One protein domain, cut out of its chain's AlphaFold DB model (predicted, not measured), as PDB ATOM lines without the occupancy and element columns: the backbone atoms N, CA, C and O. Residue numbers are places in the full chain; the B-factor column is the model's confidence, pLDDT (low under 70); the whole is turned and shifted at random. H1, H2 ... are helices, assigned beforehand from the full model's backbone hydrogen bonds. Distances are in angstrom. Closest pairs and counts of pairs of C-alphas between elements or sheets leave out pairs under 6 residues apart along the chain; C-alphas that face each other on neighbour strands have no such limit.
ATOM      1  N   GLU A1014     185.817 162.829 181.244       54.12
ATOM      2  CA  GLU A1014     184.950 161.684 180.975       54.12
ATOM      3  C   GLU A1014     185.715 160.375 180.744       54.12
ATOM      4  O   GLU A1014     185.296 159.308 181.186       54.12
ATOM      5  N   THR A1015     186.848 160.458 180.053       45.19
ATOM      6  CA  THR A1015     187.747 159.331 179.805       45.19
ATOM      7  C   THR A1015     188.529 158.976 181.074       45.19
ATOM      8  O   THR A1015     188.824 157.806 181.314       45.19
ATOM      9  N   LEU A1016     188.819 159.964 181.933       47.72
ATOM     10  CA  LEU A1016     189.310 159.718 183.292       47.72
ATOM     11  C   LEU A1016     188.225 159.096 184.185       47.72
ATOM     12  O   LEU A1016     188.559 158.262 185.020       47.72
ATOM     13  N   ARG A1017     186.943 159.431 183.989       52.72
ATOM     14  CA  ARG A1017     185.799 158.769 184.639       52.72
ATOM     15  C   ARG A1017     185.669 157.310 184.208       52.72
ATOM     16  O   ARG A1017     185.639 156.467 185.094       52.72
ATOM     17  N   LEU A1018     185.728 156.996 182.909       46.66
ATOM     18  CA  LEU A1018     185.801 155.602 182.435       46.66
ATOM     19  C   LEU A1018     186.993 154.866 183.072       46.66
ATOM     20  O   LEU A1018     186.819 153.814 183.675       46.66
ATOM     21  N   ARG A1019     188.193 155.463 183.046       51.44
ATOM     22  CA  ARG A1019     189.406 154.894 183.667       51.44
ATOM     23  C   ARG A1019     189.317 154.734 185.198       51.44
ATOM     24  O   ARG A1019     190.059 153.934 185.755       51.44
ATOM     25  N   ARG A1020     188.453 155.494 185.882       51.50
ATOM     26  CA  ARG A1020     188.175 155.355 187.325       51.50
ATOM     27  C   ARG A1020     187.113 154.292 187.607       51.50
ATOM     28  O   ARG A1020     187.328 153.500 188.510       51.50
ATOM     29  N   LYS A1021     186.008 154.266 186.848       52.09
ATOM     30  CA  LYS A1021     184.902 153.303 187.016       52.09
ATOM     31  C   LYS A1021     185.334 151.876 186.674       52.09
ATOM     32  O   LYS A1021     185.034 150.955 187.415       52.09
ATOM     33  N   TYR A1022     186.079 151.713 185.582       47.44
ATOM     34  CA  TYR A1022     186.424 150.407 185.011       47.44
ATOM     35  C   TYR A1022     187.826 149.896 185.392       47.44
ATOM     36  O   TYR A1022     188.216 148.796 185.012       47.44
ATOM     37  N   GLY A1023     188.579 150.681 186.169       39.12
ATOM     38  CA  GLY A1023     189.850 150.275 186.767       39.12
ATOM     39  C   GLY A1023     190.947 149.869 185.774       39.12
ATOM     40  O   GLY A1023     190.989 150.287 184.616       39.12
ATOM     41  N   LEU A1024     191.883 149.061 186.275       42.97
ATOM     42  CA  LEU A1024     192.851 148.312 185.477       42.97
ATOM     43  C   LEU A1024     192.570 146.828 185.718       42.97
ATOM     44  O   LEU A1024     192.931 146.306 186.773       42.97
ATOM     45  N   LEU A1025     191.937 146.176 184.738       49.28
ATOM     46  CA  LEU A1025     191.762 144.720 184.710       49.28
ATOM     47  C   LEU A1025     193.110 143.975 184.778       49.28
ATOM     48  O   LEU A1025     194.177 144.599 184.721       49.28
ATOM     49  N   SER A1026     193.041 142.649 184.946       41.59
ATOM     50  CA  SER A1026     194.152 141.750 185.289       41.59
ATOM     51  C   SER A1026     195.524 142.145 184.706       41.59
ATOM     52  O   SER A1026     195.627 142.472 183.522       41.59
ATOM     53  N   PRO A1027     196.625 142.070 185.487       42.66
ATOM     54  CA  PRO A1027     197.963 142.476 185.042       42.66
ATOM     55  C   PRO A1027     198.517 141.694 183.836       42.66
ATOM     56  O   PRO A1027     199.552 142.093 183.306       42.66
ATOM     57  N   SER A1028     197.864 140.610 183.401       43.66
ATOM     58  CA  SER A1028     198.136 139.949 182.118       43.66
ATOM     59  C   SER A1028     197.668 140.782 180.915       43.66
ATOM     60  O   SER A1028     198.375 140.847 179.911       43.66
ATOM     61  N   GLN A1029     196.507 141.436 181.018       58.09
ATOM     62  CA  GLN A1029     195.890 142.268 179.982       58.09
ATOM     63  C   GLN A1029     195.124 143.449 180.620       58.09
ATOM     64  O   GLN A1029     193.901 143.398 180.763       58.09
ATOM     65  N   PRO A1030     195.800 144.549 181.000       74.88
ATOM     66  CA  PRO A1030     195.106 145.726 181.511       74.88
ATOM     67  C   PRO A1030     194.284 146.381 180.397       74.88
ATOM     68  O   PRO A1030     194.814 146.704 179.329       74.88
ATOM     69  N   PHE A1031     192.998 146.646 180.639       76.81
ATOM     70  CA  PHE A1031     192.198 147.405 179.683       76.81
ATOM     71  C   PHE A1031     192.710 148.849 179.581       76.81
ATOM     72  O   PHE A1031     192.815 149.571 180.573       76.81
ATOM     73  N   THR A1032     193.063 149.276 178.368       85.50
ATOM     74  CA  THR A1032     193.708 150.574 178.139       85.50
ATOM     75  C   THR A1032     192.767 151.587 177.490       85.50
ATOM     76  O   THR A1032     191.765 151.244 176.866       85.50
ATOM     77  N   LEU A1033     193.151 152.867 177.512       81.06
ATOM     78  CA  LEU A1033     192.481 153.884 176.696       81.06
ATOM     79  C   LEU A1033     192.505 153.541 175.190       81.06
ATOM     80  O   LEU A1033     191.570 153.879 174.468       81.06
ATOM     81  N   ALA A1034     193.534 152.841 174.701       81.25
ATOM     82  CA  ALA A1034     193.552 152.389 173.312       81.25
ATOM     83  C   ALA A1034     192.433 151.370 173.030       81.25
ATOM     84  O   ALA A1034     191.884 151.375 171.931       81.25
ATOM     85  N   HIS A1035     192.039 150.559 174.017       89.38
ATOM     86  CA  HIS A1035     190.948 149.586 173.893       89.38
ATOM     87  C   HIS A1035     189.594 150.301 173.797       89.38
ATOM     88  O   HIS A1035     188.886 150.120 172.808       89.38
ATOM     89  N   ALA A1036     189.293 151.225 174.719       88.25
ATOM     90  CA  ALA A1036     188.085 152.062 174.653       88.25
ATOM     91  C   ALA A1036     187.991 152.876 173.346       88.25
ATOM     92  O   ALA A1036     186.932 152.960 172.724       88.25
ATOM     93  N   GLN A1037     189.109 153.444 172.874       90.50
ATOM     94  CA  GLN A1037     189.147 154.132 171.578       90.50
ATOM     95  C   GLN A1037     188.959 153.179 170.390       90.50
ATOM     96  O   GLN A1037     188.420 153.601 169.369       90.50
ATOM     97  N   THR A1038     189.383 151.919 170.502       92.69
ATOM     98  CA  THR A1038     189.206 150.905 169.452       92.69
ATOM     99  C   THR A1038     187.755 150.439 169.393       92.69
ATOM    100  O   THR A1038     187.166 150.513 168.319       92.69
ATOM    101  N   LEU A1039     187.134 150.109 170.533       93.75
ATOM    102  CA  LEU A1039     185.690 149.854 170.647       93.75
ATOM    103  C   LEU A1039     184.864 151.000 170.044       93.75
ATOM    104  O   LEU A1039     184.030 150.767 169.171       93.75
ATOM    105  N   ARG A1040     185.165 152.257 170.409       93.69
ATOM    106  CA  ARG A1040     184.475 153.432 169.847       93.69
ATOM    107  C   ARG A1040     184.648 153.560 168.328       93.69
ATOM    108  O   ARG A1040     183.704 153.949 167.647       93.69
ATOM    109  N   ARG A1041     185.829 153.246 167.779       94.81
ATOM    110  CA  ARG A1041     186.081 153.275 166.323       94.81
ATOM    111  C   ARG A1041     185.365 152.144 165.588       94.81
ATOM    112  O   ARG A1041     184.808 152.401 164.528       94.81
ATOM    113  N   LEU A1042     185.350 150.933 166.145       95.00
ATOM    114  CA  LEU A1042     184.613 149.794 165.588       95.00
ATOM    115  C   LEU A1042     183.102 150.079 165.585       95.00
ATOM    116  O   LEU A1042     182.456 149.896 164.554       95.00
ATOM    117  N   TYR A1043     182.564 150.630 166.679       96.12
ATOM    118  CA  TYR A1043     181.169 151.072 166.751       96.12
ATOM    119  C   TYR A1043     180.840 152.151 165.717       96.12
ATOM    120  O   TYR A1043     179.921 151.975 164.921       96.12
ATOM    121  N   LEU A1044     181.620 153.238 165.671       95.06
ATOM    122  CA  LEU A1044     181.406 154.313 164.698       95.06
ATOM    123  C   LEU A1044     181.534 153.816 163.252       95.06
ATOM    124  O   LEU A1044     180.752 154.241 162.408       95.06
ATOM    125  N   SER A1045     182.440 152.874 162.968       95.94
ATOM    126  CA  SER A1045     182.539 152.244 161.645       95.94
ATOM    127  C   SER A1045     181.271 151.471 161.277       95.94
ATOM    128  O   SER A1045     180.844 151.548 160.128       95.94
ATOM    129  N   CYS A1046     180.657 150.752 162.223       95.44
ATOM    130  CA  CYS A1046     179.395 150.042 161.995       95.44
ATOM    131  C   CYS A1046     178.213 151.002 161.824       95.44
ATOM    132  O   CYS A1046     177.379 150.790 160.950       95.44
ATOM    133  N   ALA A1047     178.148 152.056 162.643       94.12
ATOM    134  CA  ALA A1047     177.052 153.021 162.637       94.12
ATOM    135  C   ALA A1047     177.073 153.951 161.410       94.12
ATOM    136  O   ALA A1047     176.021 154.312 160.895       94.12
ATOM    137  N   GLN A1048     178.260 154.347 160.933       95.19
ATOM    138  CA  GLN A1048     178.403 155.269 159.798       95.19
ATOM    139  C   GLN A1048     178.426 154.550 158.445       95.19
ATOM    140  O   GLN A1048     177.967 155.109 157.447       95.19
ATOM    141  N   HIS A1049     178.980 153.333 158.387       94.00
ATOM    142  CA  HIS A1049     179.267 152.623 157.139       94.00
ATOM    143  C   HIS A1049     178.917 151.119 157.236       94.00
ATOM    144  O   HIS A1049     179.816 150.280 157.144       94.00
ATOM    145  N   PRO A1050     177.631 150.745 157.404       92.25
ATOM    146  CA  PRO A1050     177.214 149.349 157.599       92.25
ATOM    147  C   PRO A1050     177.611 148.405 156.447       92.25
ATOM    148  O   PRO A1050     177.895 147.239 156.695       92.25
ATOM    149  N   GLU A1051     177.716 148.915 155.215       91.88
ATOM    150  CA  GLU A1051     178.132 148.145 154.028       91.88
ATOM    151  C   GLU A1051     179.660 147.998 153.874       91.88
ATOM    152  O   GLU A1051     180.131 147.213 153.053       91.88
ATOM    153  N   SER A1052     180.463 148.771 154.618       92.19
ATOM    154  CA  SER A1052     181.932 148.777 154.488       92.19
ATOM    155  C   SER A1052     182.665 148.812 155.833       92.19
ATOM    156  O   SER A1052     183.796 149.298 155.924       92.19
ATOM    157  N   THR A1053     182.015 148.337 156.894       91.75
ATOM    158  CA  THR A1053     182.626 148.183 158.216       91.75
ATOM    159  C   THR A1053     183.589 146.995 158.237       91.75
ATOM    160  O   THR A1053     183.367 145.972 157.595       91.75
ATOM    161  N   LEU A1054     184.671 147.129 159.010       86.62
ATOM    162  CA  LEU A1054     185.632 146.046 159.261       86.62
ATOM    163  C   LEU A1054     185.047 144.918 160.132       86.62
ATOM    164  O   LEU A1054     185.648 143.852 160.235       86.62
ATOM    165  N   VAL A1055     183.895 145.153 160.768       92.88
ATOM    166  CA  VAL A1055     183.144 144.163 161.548       92.88
ATOM    167  C   VAL A1055     182.050 143.566 160.654       92.88
ATOM    168  O   VAL A1055     181.114 144.287 160.305       92.88
ATOM    169  N   PRO A1056     182.107 142.273 160.286       88.25
ATOM    170  CA  PRO A1056     181.108 141.667 159.411       88.25
ATOM    171  C   PRO A1056     179.774 141.465 160.147       88.25
ATOM    172  O   PRO A1056     179.548 140.445 160.793       88.25
ATOM    173  N   LEU A1057     178.849 142.422 160.007       91.94
ATOM    174  CA  LEU A1057     177.492 142.375 160.585       91.94
ATOM    175  C   LEU A1057     176.596 141.257 160.002       91.94
ATOM    176  O   LEU A1057     175.462 141.062 160.451       91.94
ATOM    177  N   SER A1058     177.084 140.549 158.983       90.62
ATOM    178  CA  SER A1058     176.471 139.384 158.339       90.62
ATOM    179  C   SER A1058     177.017 138.040 158.836       90.62
ATOM    180  O   SER A1058     176.417 137.011 158.532       90.62
ATOM    181  N   ALA A1059     178.124 138.023 159.586       88.62
ATOM    182  CA  ALA A1059     178.627 136.795 160.190       88.62
ATOM    183  C   ALA A1059     177.654 136.302 161.281       88.62
ATOM    184  O   ALA A1059     177.075 137.129 161.992       88.62
ATOM    185  N   PRO A1060     177.466 134.981 161.452       91.38
ATOM    186  CA  PRO A1060     176.793 134.469 162.637       91.38
ATOM    187  C   PRO A1060     177.613 134.844 163.878       91.38
ATOM    188  O   PRO A1060     178.838 134.710 163.890       91.38
ATOM    189  N   LEU A1061     176.935 135.315 164.925       91.19
ATOM    190  CA  LEU A1061     177.562 135.468 166.236       91.19
ATOM    191  C   LEU A1061     177.963 134.084 166.769       91.19
ATOM    192  O   LEU A1061     177.206 133.131 166.565       91.19
ATOM    193  N   PRO A1062     179.097 133.956 167.486       87.69
ATOM    194  CA  PRO A1062     179.346 132.767 168.291       87.69
ATOM    195  C   PRO A1062     178.217 132.603 169.315       87.69
ATOM    196  O   PRO A1062     177.652 133.596 169.780       87.69
ATOM    197  N   TYR A1063     177.886 131.358 169.661       89.00
ATOM    198  CA  TYR A1063     176.741 131.031 170.519       89.00
ATOM    199  C   TYR A1063     176.797 131.763 171.874       89.00
ATOM    200  O   TYR A1063     175.829 132.404 172.270       89.00
ATOM    201  N   GLU A1064     177.981 131.799 172.489       85.94
ATOM    202  CA  GLU A1064     178.327 132.529 173.724       85.94
ATOM    203  C   GLU A1064     178.169 134.060 173.651       85.94
ATOM    204  O   GLU A1064     178.312 134.755 174.654       85.94
ATOM    205  N   VAL A1065     177.922 134.620 172.465       90.12
ATOM    206  CA  VAL A1065     177.658 136.053 172.265       90.12
ATOM    207  C   VAL A1065     176.202 136.294 171.846       90.12
ATOM    208  O   VAL A1065     175.754 137.438 171.764       90.12
ATOM    209  N   ALA A1066     175.444 135.234 171.550       90.94
ATOM    210  CA  ALA A1066     174.105 135.336 170.987       90.94
ATOM    211  C   ALA A1066     173.039 135.684 172.038       90.94
ATOM    212  O   ALA A1066     172.114 136.427 171.706       90.94
ATOM    213  N   HIS A1067     173.168 135.225 173.289       92.31
ATOM    214  CA  HIS A1067     172.202 135.530 174.359       92.31
ATOM    215  C   HIS A1067     172.214 137.009 174.762       92.31
ATOM    216  O   HIS A1067     171.153 137.603 174.939       92.31
ATOM    217  N   TYR A1068     173.380 137.661 174.751       92.12
ATOM    218  CA  TYR A1068     173.495 139.110 174.982       92.12
ATOM    219  C   TYR A1068     172.707 139.973 173.982       92.12
ATOM    220  O   TYR A1068     172.456 141.145 174.254       92.12
ATOM    221  N   ARG A1069     172.255 139.413 172.851       89.88
ATOM    222  CA  ARG A1069     171.379 140.097 171.886       89.88
ATOM    223  C   ARG A1069     169.987 140.434 172.445       89.88
ATOM    224  O   ARG A1069     169.301 141.251 171.836       89.88
ATOM    225  N   ALA A1070     169.573 139.838 173.566       92.31
ATOM    226  CA  ALA A1070     168.347 140.228 174.265       92.31
ATOM    227  C   ALA A1070     168.454 141.632 174.895       92.31
ATOM    228  O   ALA A1070     167.498 142.398 174.844       92.31
ATOM    229  N   HIS A1071     169.631 141.985 175.429       92.81
ATOM    230  CA  HIS A1071     169.857 143.234 176.172       92.81
ATOM    231  C   HIS A1071     170.632 144.290 175.367       92.81
ATOM    232  O   HIS A1071     170.459 145.487 175.582       92.81
ATOM    233  N   TYR A1072     171.477 143.864 174.422       94.94
ATOM    234  CA  TYR A1072     172.351 144.742 173.642       94.94
ATOM    235  C   TYR A1072     172.023 144.690 172.147       94.94
ATOM    236  O   TYR A1072     171.795 143.629 171.557       94.94
ATOM    237  N   GLY A1073     172.062 145.851 171.488       95.44
ATOM    238  CA  GLY A1073     171.741 145.968 170.066       95.44
ATOM    239  C   GLY A1073     172.689 145.138 169.194       95.44
ATOM    240  O   GLY A1073     173.894 145.101 169.442       95.44
ATOM    241  N   LYS A1074     172.176 144.501 168.125       95.19
ATOM    242  CA  LYS A1074     172.953 143.568 167.272       95.19
ATOM    243  C   LYS A1074     174.345 144.112 166.902       95.19
ATOM    244  O   LYS A1074     175.323 143.371 166.966       95.19
ATOM    245  N   THR A1075     174.449 145.389 166.531       94.75
ATOM    246  CA  THR A1075     175.715 146.061 166.188       94.75
ATOM    247  C   THR A1075     176.693 146.153 167.359       94.75
ATOM    248  O   THR A1075     177.879 145.906 167.151       94.75
ATOM    249  N   GLN A1076     176.229 146.444 168.579       95.25
ATOM    250  CA  GLN A1076     177.058 146.429 169.791       95.25
ATOM    251  C   GLN A1076     177.632 145.025 170.021       95.25
ATOM    252  O   GLN A1076     178.840 144.868 170.166       95.25
ATOM    253  N   VAL A1077     176.783 144.000 169.932       95.62
ATOM    254  CA  VAL A1077     177.170 142.596 170.136       95.62
ATOM    255  C   VAL A1077     178.226 142.132 169.120       95.62
ATOM    256  O   VAL A1077     179.220 141.513 169.499       95.62
ATOM    257  N   HIS A1078     178.094 142.506 167.840       95.56
ATOM    258  CA  HIS A1078     179.113 142.195 166.821       95.56
ATOM    259  C   HIS A1078     180.416 142.983 167.038       95.56
ATOM    260  O   HIS A1078     181.498 142.451 166.795       95.56
ATOM    261  N   VAL A1079     180.340 144.236 167.500       95.62
ATOM    262  CA  VAL A1079     181.522 145.064 167.804       95.62
ATOM    263  C   VAL A1079     182.282 144.529 169.018       95.62
ATOM    264  O   VAL A1079     183.509 144.465 168.964       95.62
ATOM    265  N   ALA A1080     181.581 144.100 170.070       94.69
ATOM    266  CA  ALA A1080     182.179 143.451 171.234       94.69
ATOM    267  C   ALA A1080     182.837 142.116 170.850       94.69
ATOM    268  O   ALA A1080     184.018 141.926 171.134       94.69
ATOM    269  N   ALA A1081     182.134 141.241 170.118       94.19
ATOM    270  CA  ALA A1081     182.693 139.979 169.630       94.19
ATOM    271  C   ALA A1081     183.933 140.193 168.741       94.19
ATOM    272  O   ALA A1081     184.969 139.559 168.948       94.19
ATOM    273  N   ALA A1082     183.872 141.132 167.791       93.75
ATOM    274  CA  ALA A1082     185.010 141.461 166.936       93.75
ATOM    275  C   ALA A1082     186.191 142.023 167.742       93.75
ATOM    276  O   ALA A1082     187.331 141.637 167.484       93.75
ATOM    277  N   PHE A1083     185.930 142.880 168.735       93.50
ATOM    278  CA  PHE A1083     186.951 143.430 169.626       93.50
ATOM    279  C   PHE A1083     187.606 142.356 170.509       93.50
ATOM    280  O   PHE A1083     188.832 142.294 170.564       93.50
ATOM    281  N   MET A1084     186.827 141.453 171.112       90.62
ATOM    282  CA  MET A1084     187.356 140.281 171.825       90.62
ATOM    283  C   MET A1084     188.231 139.420 170.906       90.62
ATOM    284  O   MET A1084     189.343 139.036 171.268       90.62
ATOM    285  N   SER A1085     187.800 139.224 169.656       88.62
ATOM    286  CA  SER A1085     188.554 138.478 168.642       88.62
ATOM    287  C   SER A1085     189.849 139.166 168.155       88.62
ATOM    288  O   SER A1085     190.625 138.542 167.427       88.62
ATOM    289  N   LEU A1086     190.077 140.430 168.551       86.75
ATOM    290  CA  LEU A1086     191.315 141.201 168.356       86.75
ATOM    291  C   LEU A1086     192.213 141.231 169.610       86.75
ATOM    292  O   LEU A1086     193.389 141.574 169.485       86.75
ATOM    293  N   LEU A1087     191.682 140.912 170.797       80.56
ATOM    294  CA  LEU A1087     192.465 140.808 172.038       80.56
ATOM    295  C   LEU A1087     193.222 139.476 172.137       80.56
ATOM    296  O   LEU A1087     194.333 139.444 172.665       80.56
ATOM    297  N   VAL A1088     192.654 138.391 171.603       73.25
ATOM    298  CA  VAL A1088     193.335 137.090 171.524       73.25
ATOM    299  C   VAL A1088     194.462 137.155 170.479       73.25
ATOM    300  O   VAL A1088     194.193 137.487 169.319       73.25
ATOM    301  N   PRO A1089     195.720 136.813 170.823       64.00
ATOM    302  CA  PRO A1089     196.811 136.750 169.857       64.00
ATOM    303  C   PRO A1089     196.486 135.810 168.691       64.00
ATOM    304  O   PRO A1089     196.104 134.659 168.893       64.00
ATOM    305  N   GLY A1090     196.689 136.270 167.452       51.97
ATOM    306  CA  GLY A1090     196.276 135.524 166.254       51.97
ATOM    307  C   GLY A1090     196.820 134.091 166.168       51.97
ATOM    308  O   GLY A1090     196.097 133.200 165.752       51.97
ATOM    309  N   ALA A1091     198.046 133.845 166.643       56.72
ATOM    310  CA  ALA A1091     198.663 132.512 166.670       56.72
ATOM    311  C   ALA A1091     198.167 131.601 167.817       56.72
ATOM    312  O   ALA A1091     198.455 130.404 167.823       56.72
ATOM    313  N   GLU A1092     197.457 132.152 168.802       53.75
ATOM    314  CA  GLU A1092     196.748 131.390 169.838       53.75
ATOM    315  C   GLU A1092     195.325 131.097 169.365       53.75
ATOM    316  O   GLU A1092     194.900 129.947 169.414       53.75
ATOM    317  N   ARG A1093     194.650 132.082 168.762       51.25
ATOM    318  CA  ARG A1093     193.380 131.890 168.050       51.25
ATOM    319  C   ARG A1093     193.476 130.813 166.961       51.25
ATOM    320  O   ARG A1093     192.678 129.887 166.962       51.25
ATOM    321  N   GLU A1094     194.478 130.887 166.085       55.22
ATOM    322  CA  GLU A1094     194.719 129.906 165.013       55.22
ATOM    323  C   GLU A1094     195.012 128.501 165.572       55.22
ATOM    324  O   GLU A1094     194.600 127.505 164.985       55.22
ATOM    325  N   LYS A1095     195.652 128.396 166.748       51.50
ATOM    326  CA  LYS A1095     195.813 127.114 167.456       51.50
ATOM    327  C   LYS A1095     194.503 126.594 168.040       51.50
ATOM    328  O   LYS A1095     194.254 125.403 167.926       51.50
ATOM    329  N   LEU A1096     193.695 127.452 168.660       46.47
ATOM    330  CA  LEU A1096     192.414 127.076 169.268       46.47
ATOM    331  C   LEU A1096     191.407 126.635 168.194       46.47
ATOM    332  O   LEU A1096     190.801 125.573 168.319       46.47
ATOM    333  N   GLU A1097     191.315 127.380 167.087       48.88
ATOM    334  CA  GLU A1097     190.528 127.006 165.904       48.88
ATOM    335  C   GLU A1097     191.035 125.681 165.284       48.88
ATOM    336  O   GLU A1097     190.228 124.841 164.889       48.88
ATOM    337  N   ALA A1098     192.354 125.432 165.266       60.50
ATOM    338  CA  ALA A1098     192.940 124.184 164.756       60.50
ATOM    339  C   ALA A1098     192.905 122.984 165.728       60.50
ATOM    340  O   ALA A1098     193.149 121.857 165.292       60.50
ATOM    341  N   GLN A1099     192.645 123.192 167.025       49.34
ATOM    342  CA  GLN A1099     192.635 122.130 168.047       49.34
ATOM    343  C   GLN A1099     191.231 121.642 168.433       49.34
ATOM    344  O   GLN A1099     191.124 120.629 169.120       49.34
ATOM    345  N   ASN A1131     193.209 148.699 201.055       45.62
ATOM    346  CA  ASN A1131     193.893 147.455 201.403       45.62
ATOM    347  C   ASN A1131     194.346 146.647 200.179       45.62
ATOM    348  O   ASN A1131     193.587 146.367 199.251       45.62
ATOM    349  N   GLU A1132     195.588 146.162 200.240       45.38
ATOM    350  CA  GLU A1132     196.238 145.447 199.137       45.38
ATOM    351  C   GLU A1132     195.605 144.075 198.809       45.38
ATOM    352  O   GLU A1132     196.044 143.409 197.875       45.38
ATOM    353  N   LYS A1133     194.589 143.636 199.568       47.84
ATOM    354  CA  LYS A1133     193.768 142.451 199.266       47.84
ATOM    355  C   LYS A1133     192.564 142.797 198.381       47.84
ATOM    356  O   LYS A1133     192.388 142.163 197.346       47.84
ATOM    357  N   GLU A1134     191.791 143.828 198.721       47.84
ATOM    358  CA  GLU A1134     190.611 144.260 197.948       47.84
ATOM    359  C   GLU A1134     191.015 144.716 196.536       47.84
ATOM    360  O   GLU A1134     190.481 144.240 195.535       47.84
ATOM    361  N   ALA A1135     192.089 145.509 196.429       45.28
ATOM    362  CA  ALA A1135     192.672 145.932 195.148       45.28
ATOM    363  C   ALA A1135     193.343 144.794 194.332       45.28
ATOM    364  O   ALA A1135     193.886 145.030 193.244       45.28
ATOM    365  N   ARG A1136     193.341 143.555 194.849       46.03
ATOM    366  CA  ARG A1136     193.701 142.336 194.105       46.03
ATOM    367  C   ARG A1136     192.479 141.503 193.711       46.03
ATOM    368  O   ARG A1136     192.564 140.857 192.675       46.03
ATOM    369  N   ALA A1137     191.382 141.547 194.470       45.00
ATOM    370  CA  ALA A1137     190.122 140.889 194.109       45.00
ATOM    371  C   ALA A1137     189.510 141.497 192.832       45.00
ATOM    372  O   ALA A1137     189.091 140.769 191.941       45.00
ATOM    373  N   LEU A1138     189.592 142.824 192.671       40.72
ATOM    374  CA  LEU A1138     189.116 143.566 191.488       40.72
ATOM    375  C   LEU A1138     189.959 143.357 190.202       40.72
ATOM    376  O   LEU A1138     189.961 144.204 189.310       40.72
ATOM    377  N   ARG A1139     190.718 142.258 190.091       45.12
ATOM    378  CA  ARG A1139     191.590 141.942 188.940       45.12
ATOM    379  C   ARG A1139     190.994 140.854 188.048       45.12
ATOM    380  O   ARG A1139     191.687 139.899 187.698       45.12
ATOM    381  N   GLY A1140     189.728 141.030 187.676       51.72
ATOM    382  CA  GLY A1140     189.044 140.176 186.705       51.72
ATOM    383  C   GLY A1140     189.748 140.133 185.345       51.72
ATOM    384  O   GLY A1140     190.584 140.991 185.015       51.72
ATOM    385  N   GLU A1141     189.416 139.115 184.557       70.62
ATOM    386  CA  GLU A1141     189.808 139.037 183.148       70.62
ATOM    387  C   GLU A1141     188.962 140.011 182.305       70.62
ATOM    388  O   GLU A1141     188.025 140.635 182.801       70.62
ATOM    389  N   ILE A1142     189.320 140.213 181.031       77.50
ATOM    390  CA  ILE A1142     188.503 141.038 180.129       77.50
ATOM    391  C   ILE A1142     187.336 140.184 179.628       77.50
ATOM    392  O   ILE A1142     187.410 139.585 178.561       77.50
ATOM    393  N   GLU A1143     186.278 140.094 180.426       88.31
ATOM    394  CA  GLU A1143     185.100 139.293 180.099       88.31
ATOM    395  C   GLU A1143     184.177 139.997 179.089       88.31
ATOM    396  O   GLU A1143     184.111 141.227 178.997       88.31
ATOM    397  N   LEU A1144     183.429 139.201 178.321       88.94
ATOM    398  CA  LEU A1144     182.511 139.696 177.293       88.94
ATOM    399  C   LEU A1144     181.375 140.604 177.829       88.94
ATOM    400  O   LEU A1144     181.135 141.627 177.180       88.94
ATOM    401  N   PRO A1145     180.704 140.323 178.972       91.00
ATOM    402  CA  PRO A1145     179.662 141.203 179.520       91.00
ATOM    403  C   PRO A1145     180.213 142.594 179.835       91.00
ATOM    404  O   PRO A1145     179.680 143.605 179.392       91.00
ATOM    405  N   TRP A1146     181.371 142.635 180.487       91.62
ATOM    406  CA  TRP A1146     182.074 143.863 180.837       91.62
ATOM    407  C   TRP A1146     182.464 144.685 179.594       91.62
ATOM    408  O   TRP A1146     182.342 145.911 179.573       91.62
ATOM    409  N   VAL A1147     182.877 144.025 178.503       91.50
ATOM    410  CA  VAL A1147     183.130 144.699 177.214       91.50
ATOM    411  C   VAL A1147     181.839 145.241 176.593       91.50
ATOM    412  O   VAL A1147     181.877 146.320 175.996       91.50
ATOM    413  N   LEU A1148     180.710 144.541 176.738       93.56
ATOM    414  CA  LEU A1148     179.393 145.005 176.288       93.56
ATOM    415  C   LEU A1148     178.905 146.212 177.100       93.56
ATOM    416  O   LEU A1148     178.452 147.179 176.494       93.56
ATOM    417  N   GLU A1149     179.075 146.227 178.424       92.12
ATOM    418  CA  GLU A1149     178.781 147.385 179.285       92.12
ATOM    419  C   GLU A1149     179.616 148.618 178.918       92.12
ATOM    420  O   GLU A1149     179.074 149.701 178.680       92.12
ATOM    421  N   VAL A1150     180.943 148.461 178.829       91.00
ATOM    422  CA  VAL A1150     181.858 149.558 178.468       91.00
ATOM    423  C   VAL A1150     181.550 150.076 177.062       91.00
ATOM    424  O   VAL A1150     181.608 151.283 176.812       91.00
ATOM    425  N   LEU A1151     181.184 149.187 176.135       94.50
ATOM    426  CA  LEU A1151     180.709 149.571 174.811       94.50
ATOM    427  C   LEU A1151     179.363 150.306 174.884       94.50
ATOM    428  O   LEU A1151     179.221 151.338 174.231       94.50
ATOM    429  N   HIS A1152     178.408 149.833 175.682       95.50
ATOM    430  CA  HIS A1152     177.098 150.453 175.865       95.50
ATOM    431  C   HIS A1152     177.220 151.885 176.408       95.50
ATOM    432  O   HIS A1152     176.673 152.806 175.798       95.50
ATOM    433  N   GLU A1153     178.037 152.120 177.444       92.88
ATOM    434  CA  GLU A1153     178.341 153.484 177.908       92.88
ATOM    435  C   GLU A1153     178.962 154.345 176.796       92.88
ATOM    436  O   GLU A1153     178.582 155.504 176.618       92.88
ATOM    437  N   ILE A1154     179.901 153.797 176.014       91.88
ATOM    438  CA  ILE A1154     180.516 154.505 174.879       91.88
ATOM    439  C   ILE A1154     179.469 154.872 173.811       91.88
ATOM    440  O   ILE A1154     179.585 155.950 173.214       91.88
ATOM    441  N   VAL A1155     178.460 154.024 173.580       94.88
ATOM    442  CA  VAL A1155     177.346 154.276 172.651       94.88
ATOM    443  C   VAL A1155     176.420 155.360 173.190       94.88
ATOM    444  O   VAL A1155     176.369 156.433 172.586       94.88
ATOM    445  N   VAL A1156     175.780 155.136 174.344       94.75
ATOM    446  CA  VAL A1156     174.835 156.077 174.980       94.75
ATOM    447  C   VAL A1156     175.454 157.471 175.085       94.75
ATOM    448  O   VAL A1156     174.839 158.479 174.732       94.75
ATOM    449  N   LYS A1157     176.729 157.541 175.476       89.94
ATOM    450  CA  LYS A1157     177.473 158.796 175.576       89.94
ATOM    451  C   LYS A1157     177.796 159.431 174.223       89.94
ATOM    452  O   LYS A1157     177.763 160.653 174.107       89.94
ATOM    453  N   THR A1158     178.129 158.641 173.201       91.44
ATOM    454  CA  THR A1158     178.385 159.169 171.848       91.44
ATOM    455  C   THR A1158     177.098 159.693 171.210       91.44
ATOM    456  O   THR A1158     177.144 160.715 170.531       91.44
ATOM    457  N   GLU A1159     175.951 159.074 171.488       92.12
ATOM    458  CA  GLU A1159     174.640 159.579 171.072       92.12
ATOM    459  C   GLU A1159     174.233 160.834 171.851       92.12
ATOM    460  O   GLU A1159     173.831 161.822 171.243       92.12
ATOM    461  N   ALA A1160     174.433 160.868 173.171       93.06
ATOM    462  CA  ALA A1160     174.209 162.067 173.982       93.06
ATOM    463  C   ALA A1160     175.114 163.252 173.575       93.06
ATOM    464  O   ALA A1160     174.725 164.406 173.746       93.06
ATOM    465  N   MET A1161     176.300 162.987 173.010       90.56
ATOM    466  CA  MET A1161     177.148 164.002 172.365       90.56
ATOM    467  C   MET A1161     176.655 164.419 170.972       90.56
ATOM    468  O   MET A1161     176.975 165.519 170.547       90.56
ATOM    469  N   ALA A1162     175.932 163.559 170.251       90.38
ATOM    470  CA  ALA A1162     175.405 163.849 168.914       90.38
ATOM    471  C   ALA A1162     174.037 164.560 168.940       90.38
ATOM    472  O   ALA A1162     173.639 165.153 167.941       90.38
ATOM    473  N   ARG A1163     173.328 164.512 170.078       94.12
ATOM    474  CA  ARG A1163     172.090 165.266 170.355       94.12
ATOM    475  C   ARG A1163     172.344 166.678 170.932       94.12
ATOM    476  O   ARG A1163     171.381 167.337 171.315       94.12
ATOM    477  N   ARG A1164     173.605 167.116 171.048       89.12
ATOM    478  CA  ARG A1164     174.045 168.397 171.643       89.12
ATOM    479  C   ARG A1164     174.829 169.247 170.646       89.12
ATOM    480  O   ARG A1164     174.723 170.485 170.769       89.12
TER     481      ARG A1164
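AT A GLANCE: This is residues 1014 to 1099 and 1131 to 1164 of the 1164 residues of an uncharacterized protein of fungal sp. No.11243 (UniProt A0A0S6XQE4). Three helices, H7, H2 and H4, cross one another at steep tilts and make the core; short H3 folds back beside H4, and H1 lies off to the side of H2 and H7. The rest reaches outward: residues 1094 to 1099 of H5 stick out, as do residues 1159 to 1164, of which 1159 to 1162 belong to H7, and the centre of tiny H6 lies farthest from the mean of the C-alphas, at 22.8 A. The printed part has 120 residues with seven named helices, H1 to H7 in order, and no named strand, an all helix class. It is compact, with a radius of gyration of the C-alphas of 15.4 A, yet flat, spanning 50 by 49 by 26 A.

IN THESE COORDINATES: Find C-alpha 1144 at (182.511, 139.696, 177.293); from there H7 runs 26.5 A to C-alpha 1162 at (175.405, 163.849, 168.914). H2 takes residues 1033 to 1048, 22.0 A, and H4 residues 1074 to 1087, 20.3 A. Look for H1 at 1014 to 1021, H3 at 1063 to 1070, H5 at 1090 to 1099 and H6 at 1134 to 1137.

HOW THE PARTS SIT: Start at the hub, H4. It touches H7 residues 1144 to 1152 alone, closest at C-alphas Ala 1080 and Leu 1148, 6.0 A, and H2 at Val 1079 and Leu 1042, 6.1 A. H3 and H4 form a helical hairpin, closest at C-alphas Arg 1069 and Val 1077, 6.5 A. H1 and H7 are near each other. H6 and H7 are apart. Each O i to N i+4 pair is within hydrogen-bond range in H1, H2, H4 and H7, 5 of 6 in H5 and 0 of 4 in H3, which has 3 of 5 O i to N i+3 pairs; H6 is too short for such a pair.

THE WHOLE: Residues 1100 to 1130 are cut out, a gap of 41.9 A between C-alphas 1099 and 1131. The links H1 to H2 and H2 to H3 are long. Confidence is under 70 at 1014 to 1029, 1089 to 1099 and 1131 to 1140.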